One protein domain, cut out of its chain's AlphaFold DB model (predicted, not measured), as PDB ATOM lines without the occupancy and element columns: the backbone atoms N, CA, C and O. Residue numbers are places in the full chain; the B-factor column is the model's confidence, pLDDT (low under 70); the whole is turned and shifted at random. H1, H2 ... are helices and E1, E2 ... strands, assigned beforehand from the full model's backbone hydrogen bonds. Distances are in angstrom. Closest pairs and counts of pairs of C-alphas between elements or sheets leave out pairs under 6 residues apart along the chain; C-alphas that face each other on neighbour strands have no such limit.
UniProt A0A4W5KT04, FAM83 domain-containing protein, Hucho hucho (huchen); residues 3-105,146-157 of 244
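AT A GLANCE: This is residues 3 to 105 and 146 to 157 of the 244 residues of the protein "FAM83 domain-containing protein" of Hucho hucho (huchen) (UniProt A0A4W5KT04). A small three-stranded sheet, E4, E5 and E6, has the long helix H2 crossing one face and the short helix H4 over the other. H2 reaches away from the sheet to a thin two-stranded ribbon of E1 and E7, and E1 runs on into a second ribbon, the hairpin of E2 and E3, whose tip, residues 26 to 31, sticks out. The printed part has 115 residues with four named helices and seven strands, in the order E1 E2 E3 E4 E5 H1 E6 H2 E7 H3 H4; the class is mixed, helices and strands. The largest sheet has the order E4 - E5 - E6, all antiparallel. The whole is loose, with a radius of gyration of the C-alphas of 17.1 A and spans of 43 by 43 by 32 A.

HOW THE PARTS SIT: Start at the inner strand E5, residues 47 to 51. On one side is edge strand E4, residues 40 to 43, forming a hairpin with E5; look for N 41 and O 49, 2.8 A apart. On the other side is edge strand E6, residues 67 to 71, with N 70 and O 48 at 2.8 A. H2, residues 74 to 88, is on the sheet at a height of 10.3 A, across the strands at 71 degrees to E4 on the local plane; its closest C-alphas to E5 are Val 75 and Val 48, 5.9 A apart. H4, residues 150 to 156, is on the opposite face at a height of 9.3 A, along E5 at 1 degree on the local plane. Its closest C-alphas to E4 are Val 155 and Val 43, 7.5 A apart. H1, residues 57 to 61, is not on the sheet. Beyond H2, E7, residues 90 to 92, is antiparallel to E1, residues 17 to 19, with N 19 and O 90 at 2.9 A. E1 runs on into E2, residues 22 to 26, at 24 degrees; E2 and E3, residues 31 to 34, form a hairpin with N 25 and O 32 at 2.9 A. H3, residues 94 to 97, follows E7; its closest C-alphas to E1 are Leu 94 and Thr 17, 7.1 A apart. Every O i to N i+4 pair is within hydrogen-bond range in H1, 10 of 11 are in H2, and 1 of 3 in H4, where 2 of 4 O i to N i+3 pairs are; H3 is too short for an i+4 pair.

IN THESE COORDINATES: Find C-alpha 47 at (245.505, 244.409, 420.345); from there E5 runs 13.7 A. E6 is 13.6 A long and E2 12.8 A. H2 runs 22.2 A from C-alpha 74 at (240.525, 247.170, 427.192) to C-alpha 88 at (227.404, 257.023, 412.177). H4, 10.6 A long, ends with C-alpha 156 at (254.921, 241.999, 413.202).

THE WHOLE: The two C-alphas farthest apart are those of Ser 28 and Gly 157, 50.5 A. Residues 106 to 145 are not printed, and C-alphas 105 and 146 are 36.4 A apart across this cut. Of the links that are printed whole, each is tight. The mean pLDDT of the printed part is 83.9; residues 3 to 6, 102 to 105 and 146 to 157 are under 70.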
ATOM      1  N   CYS A   3     250.352 259.202 394.241       51.28
ATOM      2  CA  CYS A   3     250.519 258.951 392.797       51.28
ATOM      3  C   CYS A   3     251.704 258.030 392.441       51.28
ATOM      4  O   CYS A   3     251.810 257.572 391.309       51.28
ATOM      5  N   ARG A   4     252.628 257.786 393.384       58.28
ATOM      6  CA  ARG A   4     253.759 256.863 393.196       58.28
ATOM      7  C   ARG A   4     253.437 255.432 393.610       58.28
ATOM      8  O   ARG A   4     254.080 254.514 393.111       58.28
ATOM      9  N   LEU A   5     252.475 255.242 394.514       65.56
ATOM     10  CA  LEU A   5     251.906 253.925 394.754       65.56
ATOM     11  C   LEU A   5     250.917 253.685 393.615       65.56
ATOM     12  O   LEU A   5     249.859 254.299 393.574       65.56
ATOM     13  N   GLN A   6     251.267 252.824 392.666       68.44
ATOM     14  CA  GLN A   6     250.354 252.378 391.613       68.44
ATOM     15  C   GLN A   6     249.262 251.488 392.232       68.44
ATOM     16  O   GLN A   6     249.282 250.264 392.100       68.44
ATOM     17  N   VAL A   7     248.342 252.087 392.993       73.38
ATOM     18  CA  VAL A   7     247.255 251.372 393.666       73.38
ATOM     19  C   VAL A   7     246.263 250.915 392.602       73.38
ATOM     20  O   VAL A   7     245.442 251.685 392.123       73.38
ATOM     21  N   GLY A   8     246.373 249.653 392.195       75.12
ATOM     22  CA  GLY A   8     245.415 249.033 391.280       75.12
ATOM     23  C   GLY A   8     244.135 248.578 391.988       75.12
ATOM     24  O   GLY A   8     244.153 248.287 393.184       75.12
ATOM     25  N   ALA A   9     243.051 248.401 391.226       76.31
ATOM     26  CA  ALA A   9     241.739 247.958 391.719       76.31
ATOM     27  C   ALA A   9     241.780 246.664 392.562       76.31
ATOM     28  O   ALA A   9     240.978 246.490 393.474       76.31
ATOM     29  N   GLN A  10     242.735 245.763 392.305       79.62
ATOM     30  CA  GLN A  10     242.910 244.534 393.090       79.62
ATOM     31  C   GLN A  10     243.280 244.801 394.558       79.62
ATOM     32  O   GLN A  10     242.834 244.063 395.433       79.62
ATOM     33  N   HIS A  11     244.040 245.865 394.837       80.44
ATOM     34  CA  HIS A  11     244.480 246.214 396.191       80.44
ATOM     35  C   HIS A  11     243.339 246.777 397.046       80.44
ATOM     36  O   HIS A  11     243.366 246.654 398.267       80.44
ATOM     37  N   LEU A  12     242.317 247.362 396.413       83.44
ATOM     38  CA  LEU A  12     241.190 247.998 397.096       83.44
ATOM     39  C   LEU A  12     240.044 247.030 397.416       83.44
ATOM     40  O   LEU A  12     239.102 247.412 398.103       83.44
ATOM     41  N   ARG A  13     240.106 245.771 396.960       85.50
ATOM     42  CA  ARG A  13     239.023 244.784 397.151       85.50
ATOM     43  C   ARG A  13     238.681 244.535 398.620       85.50
ATOM     44  O   ARG A  13     237.510 244.416 398.961       85.50
ATOM     45  N   ASN A  14     239.703 244.491 399.471       88.06
ATOM     46  CA  ASN A  14     239.561 244.192 400.898       88.06
ATOM     47  C   ASN A  14     239.671 245.446 401.778       88.06
ATOM     48  O   ASN A  14     239.760 245.332 402.997       88.06
ATOM     49  N   ILE A  15     239.681 246.640 401.177       89.81
ATOM     50  CA  ILE A  15     239.795 247.907 401.898       89.81
ATOM     51  C   ILE A  15     238.443 248.604 401.848       89.81
ATOM     52  O   ILE A  15     237.869 248.818 400.783       89.81
ATOM     53  N   ARG A  16     237.932 248.974 403.020       91.25
ATOM     54  CA  ARG A  16     236.724 249.783 403.158       91.25
ATOM     55  C   ARG A  16     237.110 251.079 403.846       91.25
ATOM     56  O   ARG A  16     237.606 251.041 404.966       91.25
ATOM     57  N   THR A  17     236.858 252.200 403.184       92.62
ATOM     58  CA  THR A  17     237.107 253.528 403.746       92.62
ATOM     59  C   THR A  17     235.786 254.217 404.021       92.62
ATOM     60  O   THR A  17     234.833 254.122 403.246       92.62
ATOM     61  N   ARG A  18     235.719 254.877 405.171       94.44
ATOM     62  CA  ARG A  18     234.562 255.640 405.625       94.44
ATOM     63  C   ARG A  18     235.050 256.928 406.264       94.44
ATOM     64  O   ARG A  18     236.167 256.971 406.781       94.44
ATOM     65  N   THR A  19     234.230 257.963 406.209       93.12
ATOM     66  CA  THR A  19     234.508 259.264 406.812       93.12
ATOM     67  C   THR A  19     233.598 259.484 408.000       93.12
ATOM     68  O   THR A  19     232.405 259.195 407.939       93.12
ATOM     69  N   VAL A  20     234.164 260.007 409.082       93.50
ATOM     70  CA  VAL A  20     233.416 260.372 410.284       93.50
ATOM     71  C   VAL A  20     233.732 261.819 410.609       93.50
ATOM     72  O   VAL A  20     234.901 262.204 410.637       93.50
ATOM     73  N   GLN A  21     232.690 262.616 410.816       91.31
ATOM     74  CA  GLN A  21     232.812 264.015 411.210       91.31
ATOM     75  C   GLN A  21     232.615 264.132 412.720       91.31
ATOM     76  O   GLN A  21     231.764 263.455 413.297       91.31
ATOM     77  N   GLY A  22     233.406 264.987 413.364       89.25
ATOM     78  CA  GLY A  22     233.234 265.300 414.777       89.25
ATOM     79  C   GLY A  22     232.063 266.254 415.008       89.25
ATOM     80  O   GLY A  22     231.517 266.869 414.086       89.25
ATOM     81  N   THR A  23     231.691 266.424 416.273       88.75
ATOM     82  CA  THR A  23     230.638 267.359 416.668       88.75
ATOM     83  C   THR A  23     231.054 268.797 416.364       88.75
ATOM     84  O   THR A  23     232.025 269.329 416.897       88.75
ATOM     85  N   GLY A  24     230.325 269.419 415.439       89.12
ATOM     86  CA  GLY A  24     230.560 270.798 415.033       89.12
ATOM     87  C   GLY A  24     229.932 271.840 415.957       89.12
ATOM     88  O   GLY A  24     228.978 271.544 416.676       89.12
ATOM     89  N   LEU A  25     230.415 273.076 415.856       92.44
ATOM     90  CA  LEU A  25     229.883 274.246 416.554       92.44
ATOM     91  C   LEU A  25     229.030 275.090 415.598       92.44
ATOM     92  O   LEU A  25     229.445 275.379 414.472       92.44
ATOM     93  N   GLY A  26     227.830 275.471 416.038       92.00
ATOM     94  CA  GLY A  26     226.986 276.429 415.323       92.00
ATOM     95  C   GLY A  26     227.499 277.851 415.538       92.00
ATOM     96  O   GLY A  26     227.734 278.254 416.675       92.00
ATOM     97  N   LEU A  27     227.691 278.596 414.454       93.62
ATOM     98  CA  LEU A  27     228.083 280.003 414.468       93.62
ATOM     99  C   LEU A  27     226.906 280.861 413.985       93.62
ATOM    100  O   LEU A  27     225.956 280.355 413.390       93.62
ATOM    101  N   SER A  28     226.970 282.174 414.215       92.62
ATOM    102  CA  SER A  28     225.956 283.123 413.721       92.62
ATOM    103  C   SER A  28     225.819 283.100 412.195       92.62
ATOM    104  O   SER A  28     224.745 283.376 411.667       92.62
ATOM    105  N   PHE A  29     226.887 282.720 411.489       88.00
ATOM    106  CA  PHE A  29     226.884 282.471 410.054       88.00
ATOM    107  C   PHE A  29     227.433 281.068 409.759       88.00
ATOM    108  O   PHE A  29     228.628 280.873 409.545       88.00
ATOM    109  N   GLY A  30     226.547 280.071 409.774       91.44
ATOM    110  CA  GLY A  30     226.863 278.693 409.389       91.44
ATOM    111  C   GLY A  30     227.315 277.788 410.539       91.44
ATOM    112  O   GLY A  30     227.115 278.075 411.716       91.44
ATOM    113  N   ARG A  31     227.898 276.635 410.194       91.19
ATOM    114  CA  ARG A  31     228.329 275.609 411.154       91.19
ATOM    115  C   ARG A  31     229.752 275.168 410.841       91.19
ATOM    116  O   ARG A  31     230.046 274.786 409.712       91.19
ATOM    117  N   LEU A  32     230.615 275.182 411.849       91.62
ATOM    118  CA  LEU A  32     231.965 274.640 411.759       91.62
ATOM    119  C   LEU A  32     231.925 273.155 412.120       91.62
ATOM    120  O   LEU A  32     231.466 272.815 413.206       91.62
ATOM    121  N   LEU A  33     232.386 272.270 411.233       90.88
ATOM    122  CA  LEU A  33     232.456 270.834 411.520       90.88
ATOM    123  C   LEU A  33     233.574 270.532 412.525       90.88
ATOM    124  O   LEU A  33     234.657 271.112 412.459       90.88
ATOM    125  N   GLY A  34     233.297 269.624 413.460       90.31
ATOM    126  CA  GLY A  34     234.280 269.170 414.436       90.31
ATOM    127  C   GLY A  34     235.209 268.118 413.842       90.31
ATOM    128  O   GLY A  34     234.861 267.421 412.892       90.31
ATOM    129  N   SER A  35     236.383 267.964 414.445       89.25
ATOM    130  CA  SER A  35     237.320 266.884 414.128       89.25
ATOM    131  C   SER A  35     237.303 265.830 415.231       89.25
ATOM    132  O   SER A  35     237.167 266.160 416.410       89.25
ATOM    133  N   LEU A  36     237.475 264.564 414.857       88.38
ATOM    134  CA  LEU A  36     237.704 263.490 415.817       88.38
ATOM    135  C   LEU A  36     239.138 263.554 416.350       88.38
ATOM    136  O   LEU A  36     240.110 263.545 415.593       88.38
ATOM    137  N   CYS A  37     239.265 263.602 417.675       81.88
ATOM    138  CA  CYS A  37     240.562 263.602 418.353       81.88
ATOM    139  C   CYS A  37     241.103 262.175 418.574       81.88
ATOM    140  O   CYS A  37     242.316 261.965 418.608       81.88
ATOM    141  N   SER A  38     240.212 261.186 418.677       86.88
ATOM    142  CA  SER A  38     240.565 259.791 418.941       86.88
ATOM    143  C   SER A  38     241.228 259.140 417.728       86.88
ATOM    144  O   SER A  38     240.638 259.047 416.652       86.88
ATOM    145  N   LYS A  39     242.467 258.670 417.909       92.12
ATOM    146  CA  LYS A  39     243.233 257.926 416.901       92.12
ATOM    147  C   LYS A  39     243.697 256.615 417.504       92.12
ATOM    148  O   LYS A  39     244.535 256.603 418.408       92.12
ATOM    149  N   TYR A  40     243.162 255.523 416.982       93.44
ATOM    150  CA  TYR A  40     243.565 254.188 417.380       93.44
ATOM    151  C   TYR A  40     243.554 253.218 416.199       93.44
ATOM    152  O   TYR A  40     242.997 253.490 415.137       93.44
ATOM    153  N   MET A  41     244.225 252.088 416.389       93.38
ATOM    154  CA  MET A  41     244.280 250.973 415.458       93.38
ATOM    155  C   MET A  41     243.976 249.693 416.225       93.38
ATOM    156  O   MET A  41     244.685 249.356 417.173       93.38
ATOM    157  N   LEU A  42     242.935 248.989 415.794       93.56
ATOM    158  CA  LEU A  42     242.595 247.655 416.270       93.56
ATOM    159  C   LEU A  42     243.246 246.625 415.348       93.56
ATOM    160  O   LEU A  42     243.154 246.738 414.124       93.56
ATOM    161  N   VAL A  43     243.926 245.643 415.935       90.50
ATOM    162  CA  VAL A  43     244.580 244.546 415.211       90.50
ATOM    163  C   VAL A  43     244.029 243.230 415.738       90.50
ATOM    164  O   VAL A  43     244.090 242.974 416.944       90.50
ATOM    165  N   ASP A  44     243.474 242.428 414.828       88.31
ATOM    166  CA  ASP A  44     242.971 241.065 415.052       88.31
ATOM    167  C   ASP A  44     241.958 240.898 416.211       88.31
ATOM    168  O   ASP A  44     241.663 239.779 416.619       88.31
ATOM    169  N   GLY A  45     241.428 241.993 416.763       86.69
ATOM    170  CA  GLY A  45     240.481 241.981 417.883       86.69
ATOM    171  C   GLY A  45     241.094 241.752 419.270       86.69
ATOM    172  O   GLY A  45     240.354 241.659 420.238       86.69
ATOM    173  N   TYR A  46     242.425 241.684 419.412       88.19
ATOM    174  CA  TYR A  46     243.073 241.452 420.720       88.19
ATOM    175  C   TYR A  46     244.210 242.427 421.051       88.19
ATOM    176  O   TYR A  46     244.760 242.404 422.160       88.19
ATOM    177  N   LYS A  47     244.568 243.309 420.111       91.81
ATOM    178  CA  LYS A  47     245.505 244.409 420.345       91.81
ATOM    179  C   LYS A  47     244.895 245.723 419.894       91.81
ATOM    180  O   LYS A  47     244.346 245.819 418.797       91.81
ATOM    181  N   VAL A  48     245.084 246.751 420.709       94.00
ATOM    182  CA  VAL A  48     244.775 248.129 420.343       94.00
ATOM    183  C   VAL A  48     246.022 248.984 420.483       94.00
ATOM    184  O   VAL A  48     246.785 248.866 421.441       94.00
ATOM    185  N   MET A  49     246.238 249.856 419.511       91.12
ATOM    186  CA  MET A  49     247.220 250.922 419.587       91.12
ATOM    187  C   MET A  49     246.489 252.254 419.610       91.12
ATOM    188  O   MET A  49     245.623 252.468 418.772       91.12
ATOM    189  N   PHE A  50     246.851 253.152 420.520       91.88
ATOM    190  CA  PHE A  50     246.329 254.516 420.550       91.88
ATOM    191  C   PHE A  50     247.459 255.519 420.785       91.88
ATOM    192  O   PHE A  50     248.506 255.181 421.345       91.88
ATOM    193  N   GLY A  51     247.272 256.762 420.344       91.31
ATOM    194  CA  GLY A  51     248.284 257.794 420.546       91.31
ATOM    195  C   GLY A  51     248.099 259.049 419.704       91.31
ATOM    196  O   GLY A  51     247.071 259.255 419.064       91.31
ATOM    197  N   SER A  52     249.130 259.891 419.684       90.50
ATOM    198  CA  SER A  52     249.150 261.121 418.879       90.50
ATOM    199  C   SER A  52     249.592 260.883 417.429       90.50
ATOM    200  O   SER A  52     249.495 261.781 416.589       90.50
ATOM    201  N   TYR A  53     250.085 259.678 417.123       89.81
ATOM    202  CA  TYR A  53     250.625 259.339 415.812       89.81
ATOM    203  C   TYR A  53     249.553 259.392 414.723       89.81
ATOM    204  O   TYR A  53     248.532 258.710 414.787       89.81
ATOM    205  N   SER A  54     249.819 260.178 413.683       89.19
ATOM    206  CA  SER A  54     248.962 260.276 412.502       89.19
ATOM    207  C   SER A  54     249.614 259.581 411.311       89.19
ATOM    208  O   SER A  54     250.838 259.506 411.209       89.19
ATOM    209  N   PHE A  55     248.817 259.093 410.360       87.50
ATOM    210  CA  PHE A  55     249.328 258.470 409.133       87.50
ATOM    211  C   PHE A  55     249.773 259.508 408.093       87.50
ATOM    212  O   PHE A  55     249.358 259.473 406.938       87.50
ATOM    213  N   SER A  56     250.641 260.428 408.511       87.75
ATOM    214  CA  SER A  56     251.252 261.457 407.677       87.75
ATOM    215  C   SER A  56     252.771 261.278 407.611       87.75
ATOM    216  O   SER A  56     253.392 260.589 408.425       87.75
ATOM    217  N   TRP A  57     253.398 261.916 406.620       84.69
ATOM    218  CA  TRP A  57     254.855 261.913 406.502       84.69
ATOM    219  C   TRP A  57     255.533 262.657 407.660       84.69
ATOM    220  O   TRP A  57     256.534 262.165 408.184       84.69
ATOM    221  N   SER A  58     254.961 263.789 408.098       86.12
ATOM    222  CA  SER A  58     255.483 264.580 409.221       86.12
ATOM    223  C   SER A  58     255.517 263.753 410.502       86.12
ATOM    224  O   SER A  58     256.562 263.644 411.133       86.12
ATOM    225  N   SER A  59     254.435 263.031 410.801       85.38
ATOM    226  CA  SER A  59     254.342 262.195 411.996       85.38
ATOM    227  C   SER A  59     255.343 261.040 412.009       85.38
ATOM    228  O   SER A  59     255.693 260.543 413.075       85.38
ATOM    229  N   SER A  60     255.831 260.622 410.838       81.31
ATOM    230  CA  SER A  60     256.846 259.576 410.719       81.31
ATOM    231  C   SER A  60     258.290 260.083 410.773       81.31
ATOM    232  O   SER A  60     259.182 259.253 410.949       81.31
ATOM    233  N   ARG A  61     258.557 261.366 410.501       77.75
ATOM    234  CA  ARG A  61     259.927 261.866 410.247       77.75
ATOM    235  C   ARG A  61     260.292 263.138 411.000       77.75
ATOM    236  O   ARG A  61     261.477 263.379 411.188       77.75
ATOM    237  N   MET A  62     259.309 263.939 411.384       86.00
ATOM    238  CA  MET A  62     259.496 265.244 412.012       86.00
ATOM    239  C   MET A  62     258.924 265.262 413.428       86.00
ATOM    240  O   MET A  62     259.609 265.678 414.359       86.00
ATOM    241  N   ASP A  63     257.693 264.777 413.595       84.75
ATOM    242  CA  ASP A  63     256.956 264.947 414.844       84.75
ATOM    243  C   ASP A  63     257.321 263.853 415.855       84.75
ATOM    244  O   ASP A  63     257.399 262.665 415.526       84.75
ATOM    245  N   ARG A  64     257.488 264.249 417.121       86.81
ATOM    246  CA  ARG A  64     257.575 263.303 418.237       86.81
ATOM    247  C   ARG A  64     256.166 262.894 418.632       86.81
ATOM    248  O   ARG A  64     255.414 263.703 419.166       86.81
ATOM    249  N   ASN A  65     255.827 261.638 418.373       88.19
ATOM    250  CA  ASN A  65     254.511 261.090 418.661       88.19
ATOM    251  C   ASN A  65     254.571 260.048 419.772       88.19
ATOM    252  O   ASN A  65     255.481 259.222 419.801       88.19
ATOM    253  N   MET A  66     253.572 260.067 420.651       88.75
ATOM    254  CA  MET A  66     253.372 259.029 421.657       88.75
ATOM    255  C   MET A  66     252.476 257.938 421.078       88.75
ATOM    256  O   MET A  66     251.442 258.245 420.482       88.75
ATOM    257  N   ILE A  67     252.878 256.680 421.250       89.44
ATOM    258  CA  ILE A  67     252.121 255.496 420.842       89.44
ATOM    259  C   ILE A  67     252.113 254.529 422.017       89.44
ATOM    260  O   ILE A  67     253.174 254.163 422.519       89.44
ATOM    261  N   THR A  68     250.924 254.087 422.405       90.31
ATOM    262  CA  THR A  68     250.721 253.111 423.470       90.31
ATOM    263  C   THR A  68     249.996 251.907 422.898       90.31
ATOM    264  O   THR A  68     248.985 252.046 422.209       90.31
ATOM    265  N   VAL A  69     250.522 250.718 423.180       90.75
ATOM    266  CA  VAL A  69     249.922 249.446 422.772       90.75
ATOM    267  C   VAL A  69     249.341 248.786 424.003       90.75
ATOM    268  O   VAL A  69     250.045 248.607 424.995       90.75
ATOM    269  N   MET A  70     248.068 248.424 423.936       90.50
ATOM    270  CA  MET A  70     247.385 247.695 424.992       90.50
ATOM    271  C   MET A  70     246.803 246.394 424.450       90.50
ATOM    272  O   MET A  70     246.453 246.273 423.274       90.50
ATOM    273  N   THR A  71     246.706 245.412 425.334       92.06
ATOM    274  CA  THR A  71     246.149 244.087 425.061       92.06
ATOM    275  C   THR A  71     245.272 243.658 426.228       92.06
ATOM    276  O   THR A  71     245.520 244.074 427.360       92.06
ATOM    277  N   GLY A  72     244.284 242.802 425.972       91.25
ATOM    278  CA  GLY A  72     243.338 242.313 426.983       91.25
ATOM    279  C   GLY A  72     241.981 243.016 426.911       91.25
ATOM    280  O   GLY A  72     241.619 243.552 425.870       91.25
ATOM    281  N   GLN A  73     241.247 243.039 428.028       92.94
ATOM    282  CA  GLN A  73     239.842 243.490 428.097       92.94
ATOM    283  C   GLN A  73     239.606 244.939 427.648       92.94
ATOM    284  O   GLN A  73     238.505 245.305 427.252       92.94
ATOM    285  N   VAL A  74     240.636 245.787 427.680       92.94
ATOM    286  CA  VAL A  74     240.525 247.170 427.192       92.94
ATOM    287  C   VAL A  74     240.183 247.231 425.699       92.94
ATOM    288  O   VAL A  74     239.582 248.202 425.249       92.94
ATOM    289  N   VAL A  75     240.521 246.194 424.927       94.31
ATOM    290  CA  VAL A  75     240.222 246.125 423.492       94.31
ATOM    291  C   VAL A  75     238.711 246.117 423.241       94.31
ATOM    292  O   VAL A  75     238.269 246.779 422.309       94.31
ATOM    293  N   ASP A  76     237.915 245.513 424.130       94.69
ATOM    294  CA  ASP A  76     236.447 245.465 424.025       94.69
ATOM    295  C   ASP A  76     235.795 246.853 424.147       94.69
ATOM    296  O   ASP A  76     234.699 247.102 423.641       94.69
ATOM    297  N   PHE A  77     236.447 247.787 424.846       94.81
ATOM    298  CA  PHE A  77     235.996 249.177 424.896       94.81
ATOM    299  C   PHE A  77     236.191 249.861 423.540       94.81
ATOM    300  O   PHE A  77     235.270 250.489 423.026       94.81
ATOM    301  N   PHE A  78     237.373 249.696 422.946       94.81
ATOM    302  CA  PHE A  78     237.691 250.282 421.646       94.81
ATOM    303  C   PHE A  78     236.925 249.626 420.495       94.81
ATOM    304  O   PHE A  78     236.607 250.307 419.526       94.81
ATOM    305  N   ASP A  79     236.604 248.336 420.591       94.69
ATOM    306  CA  ASP A  79     235.770 247.651 419.601       94.69
ATOM    307  C   ASP A  79     234.342 248.217 419.589       94.69
ATOM    308  O   ASP A  79     233.815 248.569 418.535       94.69
ATOM    309  N   ARG A  80     233.749 248.433 420.773       95.25
ATOM    310  CA  ARG A  80     232.435 249.085 420.895       95.25
ATOM    311  C   ARG A  80     232.437 250.517 420.361       95.25
ATOM    312  O   ARG A  80     231.549 250.861 419.585       95.25
ATOM    313  N   ASP A  81     233.439 251.316 420.730       94.25
ATOM    314  CA  ASP A  81     233.615 252.679 420.206       94.25
ATOM    315  C   ASP A  81     233.756 252.676 418.674       94.25
ATOM    316  O   ASP A  81     233.122 253.468 417.976       94.25
ATOM    317  N   PHE A  82     234.509 251.723 418.121       94.25
ATOM    318  CA  PHE A  82     234.643 251.564 416.677       94.25
ATOM    319  C   PHE A  82     233.311 251.220 416.013       94.25
ATOM    320  O   PHE A  82     232.984 251.803 414.978       94.25
ATOM    321  N   CYS A  83     232.531 250.298 416.582       94.56
ATOM    322  CA  CYS A  83     231.209 249.955 416.064       94.56
ATOM    323  C   CYS A  83     230.260 251.160 416.065       94.56
ATOM    324  O   CYS A  83     229.549 251.370 415.080       94.56
ATOM    325  N   GLU A  84     230.276 251.970 417.123       94.62
ATOM    326  CA  GLU A  84     229.479 253.196 417.216       94.62
ATOM    327  C   GLU A  84     229.895 254.215 416.146       94.62
ATOM    328  O   GLU A  84     229.059 254.676 415.363       94.62
ATOM    329  N   LEU A  85     231.198 254.491 416.024       94.06
ATOM    330  CA  LEU A  85     231.736 255.369 414.981       94.06
ATOM    331  C   LEU A  85     231.424 254.840 413.577       94.06
ATOM    332  O   LEU A  85     231.112 255.614 412.671       94.06
ATOM    333  N   TYR A  86     231.470 253.522 413.378       94.31
ATOM    334  CA  TYR A  86     231.130 252.892 412.109       94.31
ATOM    335  C   TYR A  86     229.650 253.079 411.764       94.31
ATOM    336  O   TYR A  86     229.334 253.352 410.603       94.31
ATOM    337  N   ALA A  87     228.750 252.985 412.745       95.31
ATOM    338  CA  ALA A  87     227.317 253.165 412.539       95.31
ATOM    339  C   ALA A  87     226.967 254.581 412.048       95.31
ATOM    340  O   ALA A  87     226.138 254.720 411.150       95.31
ATOM    341  N   VAL A  88     227.633 255.615 412.573       94.44
ATOM    342  CA  VAL A  88     227.404 257.023 412.177       94.44
ATOM    343  C   VAL A  88     228.217 257.472 410.959       94.44
ATOM    344  O   VAL A  88     227.979 258.544 410.409       94.44
ATOM    345  N   SER A  89     229.206 256.684 410.543       94.50
ATOM    346  CA  SER A  89     230.123 257.055 409.465       94.50
ATOM    347  C   SER A  89     229.482 257.040 408.077       94.50
ATOM    348  O   SER A  89     228.596 256.238 407.781       94.50
ATOM    349  N   GLU A  90     230.017 257.840 407.162       94.50
ATOM    350  CA  GLU A  90     229.615 257.873 405.755       94.50
ATOM    351  C   GLU A  90     230.564 257.031 404.896       94.50
ATOM    352  O   GLU A  90     231.777 257.001 405.113       94.50
ATOM    353  N   LYS A  91     230.025 256.304 403.910       92.88
ATOM    354  CA  LYS A  91     230.841 255.465 403.022       92.88
ATOM    355  C   LYS A  91     231.624 256.342 402.046       92.88
ATOM    356  O   LYS A  91     231.026 257.129 401.318       92.88
ATOM    357  N   LEU A  92     232.933 256.114 401.952       91.00
ATOM    358  CA  LEU A  92     233.793 256.779 400.982       91.00
ATOM    359  C   LEU A  92     234.245 255.779 399.911       91.00
ATOM    360  O   LEU A  92     234.818 254.730 400.213       91.00
ATOM    361  N   ASP A  93     233.955 256.092 398.649       86.44
ATOM    362  CA  ASP A  93     234.299 255.224 397.523       86.44
ATOM    363  C   ASP A  93     235.691 255.545 396.966       86.44
ATOM    364  O   ASP A  93     235.880 256.490 396.197       86.44
ATOM    365  N   LEU A  94     236.664 254.708 397.335       84.19
ATOM    366  CA  LEU A  94     238.042 254.822 396.861       84.19
ATOM    367  C   LEU A  94     238.170 254.626 395.345       84.19
ATOM    368  O   LEU A  94     239.080 255.187 394.740       84.19
ATOM    369  N   TYR A  95     237.288 253.843 394.711       80.56
ATOM    370  CA  TYR A  95     237.355 253.637 393.261       80.56
ATOM    371  C   TYR A  95     237.092 254.950 392.527       80.56
ATOM    372  O   TYR A  95     237.821 255.299 391.601       80.56
ATOM    373  N   LYS A  96     236.122 255.729 393.011       82.50
ATOM    374  CA  LYS A  96     235.842 257.071 392.499       82.50
ATOM    375  C   LYS A  96     236.997 258.038 392.771       82.50
ATOM    376  O   LYS A  96     237.373 258.786 391.878       82.50
ATOM    377  N   GLU A  97     237.581 258.008 393.968       80.00
ATOM    378  CA  GLU A  97     238.655 258.937 394.351       80.00
ATOM    379  C   GLU A  97     239.958 258.712 393.563       80.00
ATOM    380  O   GLU A  97     240.637 259.665 393.186       80.00
ATOM    381  N   PHE A  98     240.283 257.455 393.244       77.19
ATOM    382  CA  PHE A  98     241.459 257.103 392.442       77.19
ATOM    383  C   PHE A  98     241.181 257.006 390.931       77.19
ATOM    384  O   PHE A  98     242.083 256.633 390.181       77.19
ATOM    385  N   ASN A  99     239.970 257.350 390.469       77.00
ATOM    386  CA  ASN A  99     239.527 257.195 389.075       77.00
ATOM    387  C   ASN A  99     239.713 255.760 388.536       77.00
ATOM    388  O   ASN A  99     240.116 255.548 387.393       77.00
ATOM    389  N   LEU A 100     239.457 254.759 389.380       75.94
ATOM    390  CA  LEU A 100     239.578 253.343 389.048       75.94
ATOM    391  C   LEU A 100     238.205 252.767 388.701       75.94
ATOM    392  O   LEU A 100     237.220 253.022 389.391       75.94
ATOM    393  N   SER A 101     238.139 251.926 387.671       70.38
ATOM    394  CA  SER A 101     236.927 251.156 387.403       70.38
ATOM    395  C   SER A 101     236.785 250.015 388.425       70.38
ATOM    396  O   SER A 101     237.759 249.296 388.693       70.38
ATOM    397  N   PRO A 102     235.593 249.816 389.020       66.38
ATOM    398  CA  PRO A 102     235.325 248.651 389.851       66.38
ATOM    399  C   PRO A 102     235.511 247.382 389.018       66.38
ATOM    400  O   PRO A 102     234.843 247.181 388.003       66.38
ATOM    401  N   LEU A 103     236.442 246.519 389.422       61.59
ATOM    402  CA  LEU A 103     236.651 245.251 388.732       61.59
ATOM    403  C   LEU A 103     235.478 244.317 389.087       61.59
ATOM    404  O   LEU A 103     235.247 244.118 390.282       61.59
ATOM    405  N   PRO A 104     234.761 243.715 388.115       58.06
ATOM    406  CA  PRO A 104     233.699 242.763 388.413       58.06
ATOM    407  C   PRO A 104     234.227 241.659 389.329       58.06
ATOM    408  O   PRO A 104     235.357 241.174 389.164       58.06
ATOM    409  N   ASN A 105     233.411 241.286 390.317       55.47
ATOM    410  CA  ASN A 105     233.686 240.202 391.252       55.47
ATOM    411  C   ASN A 105     233.757 238.885 390.472       55.47
ATOM    412  O   ASN A 105     232.781 238.150 390.370       55.47
ATOM    413  N   LYS A 146     265.004 253.492 407.665       57.44
ATOM    414  CA  LYS A 146     263.706 253.600 406.979       57.44
ATOM    415  C   LYS A 146     262.695 252.554 407.467       57.44
ATOM    416  O   LYS A 146     261.508 252.755 407.220       57.44
ATOM    417  N   TYR A 147     263.136 251.501 408.164       56.44
ATOM    418  CA  TYR A 147     262.264 250.481 408.764       56.44
ATOM    419  C   TYR A 147     261.773 250.840 410.167       56.44
ATOM    420  O   TYR A 147     260.799 250.260 410.641       56.44
ATOM    421  N   HIS A 148     262.388 251.829 410.813       60.56
ATOM    422  CA  HIS A 148     261.967 252.310 412.123       60.56
ATOM    423  C   HIS A 148     260.751 253.243 412.002       60.56
ATOM    424  O   HIS A 148     260.814 254.435 412.292       60.56
ATOM    425  N   ASN A 149     259.637 252.716 411.488       64.88
ATOM    426  CA  ASN A 149     258.330 253.339 411.639       64.88
ATOM    427  C   ASN A 149     257.536 252.486 412.639       64.88
ATOM    428  O   ASN A 149     257.327 251.296 412.381       64.88
ATOM    429  N   PRO A 150     257.081 253.075 413.756       63.66
ATOM    430  CA  PRO A 150     256.411 252.335 414.820       63.66
ATOM    431  C   PRO A 150     255.159 251.590 414.341       63.66
ATOM    432  O   PRO A 150     254.812 250.575 414.932       63.66
ATOM    433  N   LYS A 151     254.534 252.001 413.225       67.19
ATOM    434  CA  LYS A 151     253.407 251.280 412.610       67.19
ATOM    435  C   LYS A 151     253.729 249.808 412.308       67.19
ATOM    436  O   LYS A 151     252.850 248.964 412.443       67.19
ATOM    437  N   TYR A 152     254.960 249.485 411.906       63.06
ATOM    438  CA  TYR A 152     255.327 248.116 411.521       63.06
ATOM    439  C   TYR A 152     255.623 247.213 412.724       63.06
ATOM    440  O   TYR A 152     255.360 246.016 412.657       63.06
ATOM    441  N   SER A 153     256.088 247.776 413.842       63.94
ATOM    442  CA  SER A 153     256.327 247.019 415.084       63.94
ATOM    443  C   SER A 153     255.033 246.422 415.660       63.94
ATOM    444  O   SER A 153     255.061 245.370 416.291       63.94
ATOM    445  N   LEU A 154     253.883 247.037 415.366       61.78
ATOM    446  CA  LEU A 154     252.568 246.603 415.850       61.78
ATOM    447  C   LEU A 154     252.054 245.339 415.158       61.78
ATOM    448  O   LEU A 154     251.466 244.485 415.811       61.78
ATOM    449  N   VAL A 155     252.267 245.238 413.842       58.06
ATOM    450  CA  VAL A 155     251.753 244.133 413.014       58.06
ATOM    451  C   VAL A 155     252.648 242.904 413.122       58.06
ATOM    452  O   VAL A 155     252.155 241.786 413.174       58.06
ATOM    453  N   TYR A 156     253.963 243.106 413.174       58.22
ATOM    454  CA  TYR A 156     254.921 241.999 413.202       58.22
ATOM    455  C   TYR A 156     255.315 241.562 414.614       58.22
ATOM    456  O   TYR A 156     255.985 240.541 414.765       58.22
ATOM    457  N   GLY A 157     254.850 242.298 415.629       48.34
ATOM    458  CA  GLY A 157     255.064 241.996 417.033       48.34
ATOM    459  C   GLY A 157     256.531 242.107 417.443       48.34
ATOM    460  O   GLY A 157     257.458 241.752 416.718       48.34
TER     461      GLY A 157